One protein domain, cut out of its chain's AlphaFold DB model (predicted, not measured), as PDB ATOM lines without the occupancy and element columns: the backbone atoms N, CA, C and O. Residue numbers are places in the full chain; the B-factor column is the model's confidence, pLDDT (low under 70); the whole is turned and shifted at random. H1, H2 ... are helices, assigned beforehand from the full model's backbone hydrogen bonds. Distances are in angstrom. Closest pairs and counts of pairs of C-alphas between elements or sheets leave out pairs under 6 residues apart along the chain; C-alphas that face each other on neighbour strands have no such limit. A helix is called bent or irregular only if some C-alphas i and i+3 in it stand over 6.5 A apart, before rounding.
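Overview. This is residues 20 to 108 of the 357 residues of an uncharacterized protein of Streptococcus mitis (UniProt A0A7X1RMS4). A long helix, H1, is bent into an L, and its second arm, H1b, stands between two groups of helices. The crossed pair H2 and H3 is on one side of H1b, at one end of the longest axis; H1a, H4 and H5 are on the other, where H1a and H5 reach toward the other end as the two prongs of a fork, with the small H4 beside H1a. The printed part has 89 residues with five named helices, in the order H1, H2, H3, H4, H5, and no named strand; the class is all helix. It is compact, with a radius of gyration of the C-alphas of 13.2 A, and its C-alphas span 40 by 28 by 20 A.

Along the chain. By its hydrogen bonds H1, residues 23 to 48, was assigned as one helix, but it is bent: C-alphas 33 and 36 are 8.4 A apart, against about 5 A in a regular helix. Its first arm, H1a, residues 23 to 33, is 15.4 A long from first to last C-alpha and begins with C-alpha 23 at (2.073, -18.111, -9.665). Residues 34 and 35 belong to neither arm. The second arm, H1b, residues 36 to 48, is 18.6 A long and ends with C-alpha 48 at (-22.959, -6.586, 0.584). H2 is residues 55 to 61, 10.0 A, and H3 is residues 70 to 78, 12.7 A. H4 is residues 89 to 93, 6.3 A. H5, residues 96 to 108, is 19.0 A long and ends with C-alpha 108 at (4.257, -17.679, 1.428); it is irregular, with C-alphas 104 and 107 7.7 A apart.

Arrangement. The helix H1, taken whole, is the hub and touches three other helices. The lines of H1a and H1b are about perpendicular, at 85 degrees. H1a touches H4, and the closest C-alphas, of Thr 28 and Ile 89, are 6.6 A apart. H1a and H5 are close but not clearly touching, with the C-alphas of Leu 27 and Leu 102 closest at 7.9 A; they run opposite ways at a steep tilt of 61 degrees. H1b touches H3 with residues 36 to 40 alone, closest at the C-alphas of Gln 36 and Ile 77, 5.7 A, at a steep tilt of 59 degrees, opposite ways. H1b also touches H5, with residues 38 to 42 of H1b and 96 to 98 of H5 alone; the closest C-alphas are those of Gln 42 and Val 97, 6.1 A, and the steep tilt is 57 degrees, opposite ways. H1b and H2 are close but not clearly touching, closest at the C-alphas of Tyr 43 and Phe 58, 6.8 A, and about perpendicular at 84 degrees. H2 touches H3, with the C-alphas of Gly 56 and Asp 71 closest at 4.2 A, at a steep tilt of 66 degrees, opposite ways. Among the pairs that are apart are H1a and H3, H2 and H5, and H3 and H4. In H1a, H1b, H2, H3 and H4 every O i to N i+4 pair is within hydrogen-bond range; in H5 7 of 9 are.

Size, cuts and confidence. The two C-alphas farthest apart are those of Lys 68 and Thr 107, 41.9 A, while the first and last printed C-alphas, of Leu 20 and Gln 108, are 15.0 A apart. The printed part has no cut. The link from H4 to H5 is tight, with 2 residues between them, and the links from H1 to H2, H2 to H3 and H3 to H4 are short, with 6, 8 and 10 residues. The mean pLDDT of the printed part is 89.3, and residues 20 to 22 are under 70.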
ATOM      1  N   LEU A  20       5.524 -25.059 -13.100       53.81
ATOM      2  CA  LEU A  20       5.227 -24.987 -11.661       53.81
ATOM      3  C   LEU A  20       5.934 -23.842 -10.924       53.81
ATOM      4  O   LEU A  20       5.580 -23.530  -9.791       53.81
ATOM      5  N   LEU A  21       6.864 -23.148 -11.583       56.19
ATOM      6  CA  LEU A  21       7.503 -21.931 -11.056       56.19
ATOM      7  C   LEU A  21       6.700 -20.649 -11.352       56.19
ATOM      8  O   LEU A  21       7.190 -19.545 -11.121       56.19
ATOM      9  N   GLY A  22       5.473 -20.780 -11.867       63.72
ATOM     10  CA  GLY A  22       4.575 -19.661 -12.145       63.72
ATOM     11  C   GLY A  22       3.418 -19.594 -11.150       63.72
ATOM     12  O   GLY A  22       2.637 -20.540 -11.042       63.72
ATOM     13  N   ILE A  23       3.244 -18.436 -10.505       70.31
ATOM     14  CA  ILE A  23       2.073 -18.111  -9.665       70.31
ATOM     15  C   ILE A  23       0.748 -18.458 -10.366       70.31
ATOM     16  O   ILE A  23      -0.194 -18.929  -9.734       70.31
ATOM     17  N   GLU A  24       0.691 -18.290 -11.685       74.81
ATOM     18  CA  GLU A  24      -0.477 -18.585 -12.519       74.81
ATOM     19  C   GLU A  24      -0.983 -20.031 -12.417       74.81
ATOM     20  O   GLU A  24      -2.197 -20.273 -12.438       74.81
ATOM     21  N   ASN A  25      -0.076 -21.000 -12.300       72.75
ATOM     22  CA  ASN A  25      -0.451 -22.410 -12.218       72.75
ATOM     23  C   ASN A  25      -0.812 -22.809 -10.789       72.75
ATOM     24  O   ASN A  25      -1.791 -23.531 -10.603       72.75
ATOM     25  N   PHE A  26      -0.140 -22.237  -9.787       75.06
ATOM     26  CA  PHE A  26      -0.589 -22.342  -8.398       75.06
ATOM     27  C   PHE A  26      -2.021 -21.808  -8.230       75.06
ATOM     28  O   PHE A  26      -2.874 -22.498  -7.678       75.06
ATOM     29  N   LEU A  27      -2.320 -20.621  -8.772       82.00
ATOM     30  CA  LEU A  27      -3.666 -20.041  -8.735       82.00
ATOM     31  C   LEU A  27      -4.698 -20.937  -9.414       82.00
ATOM     32  O   LEU A  27      -5.821 -21.057  -8.936       82.00
ATOM     33  N   THR A  28      -4.317 -21.581 -10.516       84.81
ATOM     34  CA  THR A  28      -5.190 -22.521 -11.225       84.81
ATOM     35  C   THR A  28      -5.555 -23.707 -10.332       84.81
ATOM     36  O   THR A  28      -6.739 -23.970 -10.141       84.81
ATOM     37  N   ILE A  29      -4.563 -24.347  -9.706       80.38
ATOM     38  CA  ILE A  29      -4.768 -25.474  -8.780       80.38
ATOM     39  C   ILE A  29      -5.576 -25.034  -7.548       80.38
ATOM     40  O   ILE A  29      -6.495 -25.731  -7.114       80.38
ATOM     41  N   TYR A  30      -5.273 -23.859  -6.989       84.44
ATOM     42  CA  TYR A  30      -6.030 -23.283  -5.880       84.44
ATOM     43  C   TYR A  30      -7.507 -23.101  -6.251       84.44
ATOM     44  O   TYR A  30      -8.381 -23.526  -5.495       84.44
ATOM     45  N   ILE A  31      -7.794 -22.540  -7.429       90.75
ATOM     46  CA  ILE A  31      -9.160 -22.369  -7.928       90.75
ATOM     47  C   ILE A  31      -9.835 -23.726  -8.133       90.75
ATOM     48  O   ILE A  31     -10.954 -23.913  -7.666       90.75
ATOM     49  N   GLU A  32      -9.178 -24.694  -8.769       88.75
ATOM     50  CA  GLU A  32      -9.733 -26.037  -8.986       88.75
ATOM     51  C   GLU A  32     -10.147 -26.724  -7.683       88.75
ATOM     52  O   GLU A  32     -11.209 -27.351  -7.617       88.75
ATOM     53  N   ASN A  33      -9.359 -26.537  -6.627       84.69
ATOM     54  CA  ASN A  33      -9.630 -27.122  -5.320       84.69
ATOM     55  C   ASN A  33     -10.645 -26.323  -4.483       84.69
ATOM     56  O   ASN A  33     -11.274 -26.902  -3.599       84.69
ATOM     57  N   ASN A  34     -10.846 -25.026  -4.756       90.38
ATOM     58  CA  ASN A  34     -11.611 -24.122  -3.880       90.38
ATOM     59  C   ASN A  34     -12.722 -23.316  -4.580       90.38
ATOM     60  O   ASN A  34     -13.357 -22.470  -3.948       90.38
ATOM     61  N   TYR A  35     -13.016 -23.564  -5.860       94.31
ATOM     62  CA  TYR A  35     -13.935 -22.736  -6.660       94.31
ATOM     63  C   TYR A  35     -15.317 -22.543  -6.032       94.31
ATOM     64  O   TYR A  35     -15.918 -21.486  -6.204       94.31
ATOM     65  N   GLN A  36     -15.843 -23.539  -5.314       94.38
ATOM     66  CA  GLN A  36     -17.155 -23.431  -4.674       94.38
ATOM     67  C   GLN A  36     -17.148 -22.340  -3.603       94.38
ATOM     68  O   GLN A  36     -18.057 -21.512  -3.569       94.38
ATOM     69  N   HIS A  37     -16.097 -22.310  -2.780       94.88
ATOM     70  CA  HIS A  37     -15.890 -21.276  -1.774       94.88
ATOM     71  C   HIS A  37     -15.704 -19.910  -2.436       94.88
ATOM     72  O   HIS A  37     -16.445 -18.983  -2.129       94.88
ATOM     73  N   ILE A  38     -14.801 -19.826  -3.420       96.50
ATOM     74  CA  ILE A  38     -14.493 -18.599  -4.171       96.50
ATOM     75  C   ILE A  38     -15.764 -17.976  -4.768       96.50
ATOM     76  O   ILE A  38     -16.013 -16.782  -4.620       96.50
ATOM     77  N   ILE A  39     -16.598 -18.785  -5.428       95.88
ATOM     78  CA  ILE A  39     -17.847 -18.338  -6.061       95.88
ATOM     79  C   ILE A  39     -18.856 -17.835  -5.021       95.88
ATOM     80  O   ILE A  39     -19.526 -16.827  -5.251       95.88
ATOM     81  N   VAL A  40     -18.998 -18.541  -3.896       95.94
ATOM     82  CA  VAL A  40     -19.950 -18.176  -2.837       95.94
ATOM     83  C   VAL A  40     -19.515 -16.897  -2.135       95.94
ATOM     84  O   VAL A  40     -20.326 -15.982  -2.006       95.94
ATOM     85  N   GLU A  41     -18.251 -16.822  -1.728       96.38
ATOM     86  CA  GLU A  41     -17.673 -15.672  -1.039       96.38
ATOM     87  C   GLU A  41     -17.717 -14.421  -1.918       96.38
ATOM     88  O   GLU A  41     -18.203 -13.377  -1.480       96.38
ATOM     89  N   GLN A  42     -17.321 -14.536  -3.192       96.75
ATOM     90  CA  GLN A  42     -17.351 -13.392  -4.099       96.75
ATOM     91  C   GLN A  42     -18.770 -12.857  -4.312       96.75
ATOM     92  O   GLN A  42     -18.963 -11.640  -4.402       96.75
ATOM     93  N   TYR A  43     -19.769 -13.744  -4.395       96.88
ATOM     94  CA  TYR A  43     -21.162 -13.327  -4.512       96.88
ATOM     95  C   TYR A  43     -21.648 -12.584  -3.264       96.88
ATOM     96  O   TYR A  43     -22.281 -11.539  -3.408       96.88
ATOM     97  N   GLU A  44     -21.370 -13.096  -2.060       95.38
ATOM     98  CA  GLU A  44     -21.792 -12.420  -0.826       95.38
ATOM     99  C   GLU A  44     -21.095 -11.054  -0.685       95.38
ATOM    100  O   GLU A  44     -21.779 -10.071  -0.422       95.38
ATOM    101  N   GLN A  45     -19.804 -10.934  -1.031       94.81
ATOM    102  CA  GLN A  45     -19.126  -9.628  -1.104       94.81
ATOM    103  C   GLN A  45     -19.828  -8.661  -2.069       94.81
ATOM    104  O   GLN A  45     -20.140  -7.527  -1.713       94.81
ATOM    105  N   TYR A  46     -20.134  -9.096  -3.296       96.75
ATOM    106  CA  TYR A  46     -20.830  -8.243  -4.270       96.75
ATOM    107  C   TYR A  46     -22.252  -7.884  -3.852       96.75
ATOM    108  O   TYR A  46     -22.774  -6.848  -4.273       96.75
ATOM    109  N   LYS A  47     -22.897  -8.736  -3.062       94.81
ATOM    110  CA  LYS A  47     -24.218  -8.478  -2.508       94.81
ATOM    111  C   LYS A  47     -24.159  -7.441  -1.393       94.81
ATOM    112  O   LYS A  47     -24.964  -6.510  -1.418       94.81
ATOM    113  N   ASP A  48     -23.185  -7.547  -0.498       94.25
ATOM    114  CA  ASP A  48     -22.959  -6.586   0.584       94.25
ATOM    115  C   ASP A  48     -22.551  -5.207   0.040       94.25
ATOM    116  O   ASP A  48     -23.032  -4.176   0.508       94.25
ATOM    117  N   GLU A  49     -21.765  -5.173  -1.038       93.00
ATOM    118  CA  GLU A  49     -21.409  -3.949  -1.773       93.00
ATOM    119  C   GLU A  49     -22.550  -3.399  -2.655       93.00
ATOM    120  O   GLU A  49     -22.399  -2.367  -3.314       93.00
ATOM    121  N   GLY A  50     -23.688  -4.098  -2.747       92.06
ATOM    122  CA  GLY A  50     -24.823  -3.717  -3.591       92.06
ATOM    123  C   GLY A  50     -24.589  -3.850  -5.105       92.06
ATOM    124  O   GLY A  50     -25.445  -3.435  -5.892       92.06
ATOM    125  N   LYS A  51     -23.470  -4.448  -5.539       91.69
ATOM    126  CA  LYS A  51     -23.126  -4.693  -6.954       91.69
ATOM    127  C   LYS A  51     -24.020  -5.749  -7.602       91.69
ATOM    128  O   LYS A  51     -24.268  -5.680  -8.812       91.69
ATOM    129  N   ARG A  52     -24.504  -6.729  -6.831       90.81
ATOM    130  CA  ARG A  52     -25.426  -7.784  -7.288       90.81
ATOM    131  C   ARG A  52     -26.534  -8.003  -6.272       90.81
ATOM    132  O   ARG A  52     -26.272  -8.099  -5.085       90.81
ATOM    133  N   LYS A  53     -27.783  -8.108  -6.732       89.00
ATOM    134  CA  LYS A  53     -28.930  -8.350  -5.836       89.00
ATOM    135  C   LYS A  53     -29.386  -9.803  -5.842       89.00
ATOM    136  O   LYS A  53     -29.974 -10.259  -4.865       89.00
ATOM    137  N   ARG A  54     -29.135 -10.526  -6.939       93.00
ATOM    138  CA  ARG A  54     -29.531 -11.928  -7.105       93.00
ATOM    139  C   ARG A  54     -28.366 -12.792  -7.571       93.00
ATOM    140  O   ARG A  54     -27.602 -12.386  -8.443       93.00
ATOM    141  N   ALA A  55     -28.298 -14.020  -7.063       92.62
ATOM    142  CA  ALA A  55     -27.281 -14.995  -7.451       92.62
ATOM    143  C   ALA A  55     -27.336 -15.311  -8.952       92.62
ATOM    144  O   ALA A  55     -26.302 -15.406  -9.606       92.62
ATOM    145  N   GLY A  56     -28.539 -15.385  -9.527       92.88
ATOM    146  CA  GLY A  56     -28.707 -15.564 -10.963       92.88
ATOM    147  C   GLY A  56     -28.084 -14.446 -11.807       92.88
ATOM    148  O   GLY A  56     -27.544 -14.724 -12.874       92.88
ATOM    149  N   GLU A  57     -28.101 -13.199 -11.322       93.44
ATOM    150  CA  GLU A  57     -27.449 -12.072 -12.005       93.44
ATOM    151  C   GLU A  57     -25.928 -12.198 -11.949       93.44
ATOM    152  O   GLU A  57     -25.264 -11.923 -12.944       93.44
ATOM    153  N   PHE A  58     -25.389 -12.643 -10.813       96.31
ATOM    154  CA  PHE A  58     -23.962 -12.900 -10.644       96.31
ATOM    155  C   PHE A  58     -23.467 -14.011 -11.580       96.31
ATOM    156  O   PHE A  58     -22.501 -13.837 -12.318       96.31
ATOM    157  N   VAL A  59     -24.195 -15.129 -11.644       94.44
ATOM    158  CA  VAL A  59     -23.863 -16.254 -12.533       94.44
ATOM    159  C   VAL A  59     -23.876 -15.840 -14.009       94.44
ATOM    160  O   VAL A  59     -23.011 -16.251 -14.777       94.44
ATOM    161  N   GLN A  60     -24.829 -15.006 -14.423       93.38
ATOM    162  CA  GLN A  60     -24.900 -14.559 -15.816       93.38
ATOM    163  C   GLN A  60     -23.853 -13.494 -16.153       93.38
ATOM    164  O   GLN A  60     -23.240 -13.564 -17.214       93.38
ATOM    165  N   LYS A  61     -23.665 -12.496 -15.282       93.12
ATOM    166  CA  LYS A  61     -22.857 -11.308 -15.594       93.12
ATOM    167  C   LYS A  61     -21.392 -11.446 -15.208       93.12
ATOM    168  O   LYS A  61     -20.549 -10.954 -15.946       93.12
ATOM    169  N   ASP A  62     -21.102 -12.080 -14.076       94.25
ATOM    170  CA  ASP A  62     -19.738 -12.184 -13.546       94.25
ATOM    171  C   ASP A  62     -19.096 -13.516 -13.917       94.25
ATOM    172  O   ASP A  62     -17.930 -13.532 -14.283       94.25
ATOM    173  N   LEU A  63     -19.857 -14.620 -13.905       92.94
ATOM    174  CA  LEU A  63     -19.367 -15.920 -14.393       92.94
ATOM    175  C   LEU A  63     -19.574 -16.124 -15.903       92.94
ATOM    176  O   LEU A  63     -19.084 -17.106 -16.455       92.94
ATOM    177  N   GLY A  64     -20.311 -15.235 -16.579       91.56
ATOM    178  CA  GLY A  64     -20.551 -15.315 -18.026       91.56
ATOM    179  C   GLY A  64     -21.399 -16.516 -18.470       91.56
ATOM    180  O   GLY A  64     -21.377 -16.893 -19.643       91.56
ATOM    181  N   LEU A  65     -22.139 -17.150 -17.552       90.19
ATOM    182  CA  LEU A  65     -22.895 -18.370 -17.830       90.19
ATOM    183  C   LEU A  65     -24.342 -18.060 -18.234       90.19
ATOM    184  O   LEU A  65     -25.208 -17.780 -17.401       90.19
ATOM    185  N   ASN A  66     -24.643 -18.210 -19.525       87.88
ATOM    186  CA  ASN A  66     -25.990 -18.035 -20.082       87.88
ATOM    187  C   ASN A  66     -26.875 -19.278 -19.875       87.88
ATOM    188  O   ASN A  66     -27.249 -19.977 -20.817       87.88
ATOM    189  N   LEU A  67     -27.208 -19.570 -18.616       89.81
ATOM    190  CA  LEU A  67     -28.037 -20.716 -18.232       89.81
ATOM    191  C   LEU A  67     -29.531 -20.369 -18.213       89.81
ATOM    192  O   LEU A  67     -29.921 -19.257 -17.860       89.81
ATOM    193  N   LYS A  68     -30.383 -21.367 -18.498       88.56
ATOM    194  CA  LYS A  68     -31.850 -21.242 -18.368       88.56
ATOM    195  C   LYS A  68     -32.293 -20.964 -16.927       88.56
ATOM    196  O   LYS A  68     -33.290 -20.282 -16.725       88.56
ATOM    197  N   ASN A  69     -31.576 -21.506 -15.940       91.75
ATOM    198  CA  ASN A  69     -31.837 -21.275 -14.521       91.75
ATOM    199  C   ASN A  69     -30.519 -21.000 -13.769       91.75
ATOM    200  O   ASN A  69     -29.909 -21.926 -13.231       91.75
ATOM    201  N   PRO A  70     -30.042 -19.745 -13.770       92.81
ATOM    202  CA  PRO A  70     -28.750 -19.390 -13.186       92.81
ATOM    203  C   PRO A  70     -28.757 -19.430 -11.647       92.81
ATOM    204  O   PRO A  70     -27.748 -19.788 -11.046       92.81
ATOM    205  N   ASP A  71     -29.887 -19.155 -10.985       91.50
ATOM    206  CA  ASP A  71     -29.982 -19.273  -9.520       91.50
ATOM    207  C   ASP A  71     -29.869 -20.732  -9.059       91.50
ATOM    208  O   ASP A  71     -29.286 -21.008  -8.010       91.50
ATOM    209  N   ALA A  72     -30.390 -21.687  -9.840       93.50
ATOM    210  CA  ALA A  72     -30.215 -23.108  -9.547       93.50
ATOM    211  C   ALA A  72     -28.738 -23.521  -9.593       93.50
ATOM    212  O   ALA A  72     -28.286 -24.210  -8.682       93.50
ATOM    213  N   PHE A  73     -27.977 -23.042 -10.584       93.50
ATOM    214  CA  PHE A  73     -26.537 -23.306 -10.675       93.50
ATOM    215  C   PHE A  73     -25.789 -22.839  -9.420       93.50
ATOM    216  O   PHE A  73     -25.047 -23.616  -8.823       93.50
ATOM    217  N   TYR A  74     -26.033 -21.604  -8.971       94.44
ATOM    218  CA  TYR A  74     -25.418 -21.096  -7.741       94.44
ATOM    219  C   TYR A  74     -25.808 -21.933  -6.513       94.44
ATOM    220  O   TYR A  74     -24.956 -22.287  -5.701       94.44
ATOM    221  N   ASN A  75     -27.086 -22.298  -6.386       94.50
ATOM    222  CA  ASN A  75     -27.555 -23.113  -5.265       94.50
ATOM    223  C   ASN A  75     -26.934 -24.519  -5.250       94.50
ATOM    224  O   ASN A  75     -26.685 -25.061  -4.177       94.50
ATOM    225  N   GLU A  76     -26.679 -25.116  -6.414       94.56
ATOM    226  CA  GLU A  76     -25.964 -26.391  -6.530       94.56
ATOM    227  C   GLU A  76     -24.502 -26.261  -6.088       94.56
ATOM    228  O   GLU A  76     -24.039 -27.081  -5.295       94.56
ATOM    229  N   ILE A  77     -23.807 -25.204  -6.527       93.56
ATOM    230  CA  ILE A  77     -22.439 -24.888  -6.084       93.56
ATOM    231  C   ILE A  77     -22.387 -24.725  -4.561       93.56
ATOM    232  O   ILE A  77     -21.583 -25.379  -3.902       93.56
ATOM    233  N   LYS A  78     -23.300 -23.929  -3.987       93.62
ATOM    234  CA  LYS A  78     -23.398 -23.695  -2.537       93.62
ATOM    235  C   LYS A  78     -23.661 -24.976  -1.733       93.62
ATOM    236  O   LYS A  78     -23.294 -25.055  -0.567       93.62
ATOM    237  N   ARG A  79     -24.294 -25.983  -2.344       94.00
ATOM    238  CA  ARG A  79     -24.551 -27.305  -1.741       94.00
ATOM    239  C   ARG A  79     -23.402 -28.300  -1.933       94.00
ATOM    240  O   ARG A  79     -23.547 -29.452  -1.535       94.00
ATOM    241  N   GLY A  80     -22.296 -27.897  -2.553       90.44
ATOM    242  CA  GLY A  80     -21.138 -28.763  -2.772       90.44
ATOM    243  C   GLY A  80     -21.242 -29.661  -4.009       90.44
ATOM    244  O   GLY A  80     -20.416 -30.559  -4.182       90.44
ATOM    245  N   VAL A  81     -22.206 -29.438  -4.910       93.25
ATOM    246  CA  VAL A  81     -22.306 -30.222  -6.152       93.25
ATOM    247  C   VAL A  81     -21.114 -29.900  -7.054       93.25
ATOM    248  O   VAL A  81     -20.927 -28.750  -7.457       93.25
ATOM    249  N   LYS A  82     -20.313 -30.922  -7.389       90.00
ATOM    250  CA  LYS A  82     -19.148 -30.756  -8.266       90.00
ATOM    251  C   LYS A  82     -19.571 -30.332  -9.673       90.00
ATOM    252  O   LYS A  82     -20.487 -30.921 -10.250       90.00
ATOM    253  N   LYS A  83     -18.884 -29.334 -10.228       90.81
ATOM    254  CA  LYS A  83     -19.058 -28.846 -11.599       90.81
ATOM    255  C   LYS A  83     -17.728 -28.855 -12.336       90.81
ATOM    256  O   LYS A  83     -16.676 -28.730 -11.718       90.81
ATOM    257  N   ASP A  84     -17.805 -28.998 -13.652       89.06
ATOM    258  CA  ASP A  84     -16.681 -28.688 -14.526       89.06
ATOM    259  C   ASP A  84     -16.528 -27.164 -14.592       89.06
ATOM    260  O   ASP A  84     -17.478 -26.447 -14.923       89.06
ATOM    261  N   ILE A  85     -15.346 -26.683 -14.215       90.94
ATOM    262  CA  ILE A  85     -15.017 -25.264 -14.115       90.94
ATOM    263  C   ILE A  85     -13.925 -24.840 -15.092       90.94
ATOM    264  O   ILE A  85     -13.471 -23.705 -14.995       90.94
ATOM    265  N   THR A  86     -13.480 -25.702 -16.012       88.75
ATOM    266  CA  THR A  86     -12.315 -25.401 -16.860       88.75
ATOM    267  C   THR A  86     -12.457 -24.053 -17.576       88.75
ATOM    268  O   THR A  86     -11.518 -23.262 -17.613       88.75
ATOM    269  N   ASN A  87     -13.665 -23.726 -18.044       91.00
ATOM    270  CA  ASN A  87     -13.954 -22.450 -18.712       91.00
ATOM    271  C   ASN A  87     -14.121 -21.256 -17.753       91.00
ATOM    272  O   ASN A  87     -14.120 -20.112 -18.198       91.00
ATOM    273  N   LEU A  88     -14.296 -21.508 -16.456       93.12
ATOM    274  CA  LEU A  88     -14.456 -20.480 -15.428       93.12
ATOM    275  C   LEU A  88     -13.125 -20.065 -14.805       93.12
ATOM    276  O   LEU A  88     -13.039 -18.952 -14.304       93.12
ATOM    277  N   ILE A  89     -12.090 -20.909 -14.854       92.19
ATOM    278  CA  ILE A  89     -10.785 -20.629 -14.230       92.19
ATOM    279  C   ILE A  89     -10.248 -19.226 -14.586       92.19
ATOM    280  O   ILE A  89      -9.928 -18.489 -13.653       92.19
ATOM    281  N   PRO A  90     -10.207 -18.784 -15.864       93.12
ATOM    282  CA  PRO A  90      -9.708 -17.446 -16.197       93.12
ATOM    283  C   PRO A  90     -10.540 -16.311 -15.588       93.12
ATOM    284  O   PRO A  90      -9.998 -15.275 -15.228       93.12
ATOM    285  N   ILE A  91     -11.852 -16.511 -15.447       95.44
ATOM    286  CA  ILE A  91     -12.765 -15.529 -14.852       95.44
ATOM    287  C   ILE A  91     -12.546 -15.466 -13.339       95.44
ATOM    288  O   ILE A  91     -12.437 -14.384 -12.768       95.44
ATOM    289  N   LEU A  92     -12.450 -16.629 -12.692       95.50
ATOM    290  CA  LEU A  92     -12.267 -16.735 -11.247       95.50
ATOM    291  C   LEU A  92     -10.932 -16.128 -10.795       95.50
ATOM    292  O   LEU A  92     -10.886 -15.531  -9.728       95.50
ATOM    293  N   LYS A  93      -9.874 -16.198 -11.615       92.88
ATOM    294  CA  LYS A  93      -8.596 -15.511 -11.345       92.88
ATOM    295  C   LYS A  93      -8.745 -13.997 -11.182       92.88
ATOM    296  O   LYS A  93      -8.022 -13.384 -10.404       92.88
ATOM    297  N   GLU A  94      -9.700 -13.392 -11.885       94.06
ATOM    298  CA  GLU A  94      -9.912 -11.946 -11.860       94.06
ATOM    299  C   GLU A  94     -10.740 -11.464 -10.665       94.06
ATOM    300  O   GLU A  94     -10.823 -10.252 -10.424       94.06
ATOM    301  N   PHE A  95     -11.339 -12.389  -9.909       95.75
ATOM    302  CA  PHE A  95     -12.196 -12.065  -8.777       95.75
ATOM    303  C   PHE A  95     -11.410 -11.407  -7.634       95.75
ATOM    304  O   PHE A  95     -10.338 -11.897  -7.271       95.75
ATOM    305  N   PRO A  96     -11.942 -10.325  -7.029       93.19
ATOM    306  CA  PRO A  96     -11.345  -9.680  -5.863       93.19
ATOM    307  C   PRO A  96     -10.914 -10.641  -4.752       93.19
ATOM    308  O   PRO A  96      -9.788 -10.510  -4.285       93.19
ATOM    309  N   VAL A  97     -11.736 -11.638  -4.395       93.06
ATOM    310  CA  VAL A  97     -11.377 -12.635  -3.363       93.06
ATOM    311  C   VAL A  97     -10.104 -13.408  -3.715       93.06
ATOM    312  O   VAL A  97      -9.272 -13.657  -2.849       93.06
ATOM    313  N   VAL A  98      -9.900 -13.739  -4.994       91.56
ATOM    314  CA  VAL A  98      -8.718 -14.482  -5.459       91.56
ATOM    315  C   VAL A  98      -7.495 -13.571  -5.537       91.56
ATOM    316  O   VAL A  98      -6.405 -13.972  -5.135       91.56
ATOM    317  N   LYS A  99      -7.666 -12.326  -5.997       90.50
ATOM    318  CA  LYS A  99      -6.588 -11.323  -6.022       90.50
ATOM    319  C   LYS A  99      -6.109 -10.957  -4.621       90.50
ATOM    320  O   LYS A  99      -4.907 -10.829  -4.407       90.50
ATOM    321  N   GLN A 100      -7.036 -10.804  -3.679       87.19
ATOM    322  CA  GLN A 100      -6.719 -10.541  -2.281       87.19
ATOM    323  C   GLN A 100      -5.999 -11.735  -1.655       87.19
ATOM    324  O   GLN A 100      -4.938 -11.549  -1.068       87.19
ATOM    325  N   TYR A 101      -6.509 -12.954  -1.863       86.56
ATOM    326  CA  TYR A 101      -5.830 -14.172  -1.430       86.56
ATOM    327  C   TYR A 101      -4.394 -14.235  -1.955       86.56
ATOM    328  O   TYR A 101      -3.473 -14.499  -1.184       86.56
ATOM    329  N   LEU A 102      -4.180 -13.947  -3.244       84.75
ATOM    330  CA  LEU A 102      -2.838 -13.913  -3.812       84.75
ATOM    331  C   LEU A 102      -1.964 -12.881  -3.103       84.75
ATOM    332  O   LEU A 102      -0.880 -13.230  -2.668       84.75
ATOM    333  N   LEU A 103      -2.432 -11.645  -2.935       84.12
ATOM    334  CA  LEU A 103      -1.652 -10.582  -2.298       84.12
ATOM    335  C   LEU A 103      -1.254 -10.927  -0.851       84.12
ATOM    336  O   LEU A 103      -0.145 -10.620  -0.419       84.12
ATOM    337  N   GLU A 104      -2.137 -11.595  -0.111       83.44
ATOM    338  CA  GLU A 104      -1.888 -12.022   1.271       83.44
ATOM    339  C   GLU A 104      -0.952 -13.239   1.360       83.44
ATOM    340  O   GLU A 104      -0.236 -13.408   2.349       83.44
ATOM    341  N   THR A 105      -0.936 -14.092   0.333       78.62
ATOM    342  CA  THR A 105      -0.222 -15.378   0.361       78.62
ATOM    343  C   THR A 105       0.975 -15.457  -0.580       78.62
ATOM    344  O   THR A 105       1.748 -16.404  -0.472       78.62
ATOM    345  N   GLU A 106       1.206 -14.469  -1.445       80.62
ATOM    346  CA  GLU A 106       2.237 -14.478  -2.490       80.62
ATOM    347  C   GLU A 106       3.627 -14.776  -1.921       80.62
ATOM    348  O   GLU A 106       4.306 -15.693  -2.380       80.62
ATOM    349  N   THR A 107       4.024 -14.091  -0.847       78.94
ATOM    350  CA  THR A 107       5.305 -14.345  -0.170       78.94
ATOM    351  C   THR A 107       5.395 -15.772   0.372       78.94
ATOM    352  O   THR A 107       6.439 -16.419   0.267       78.94
ATOM    353  N   GLN A 108       4.302 -16.301   0.933       79.62
ATOM    354  CA  GLN A 108       4.257 -17.679   1.428       79.62
ATOM    355  C   GLN A 108       4.322 -18.685   0.274       79.62
ATOM    356  O   GLN A 108       4.992 -19.707   0.402       79.62
TER     357      GLN A 108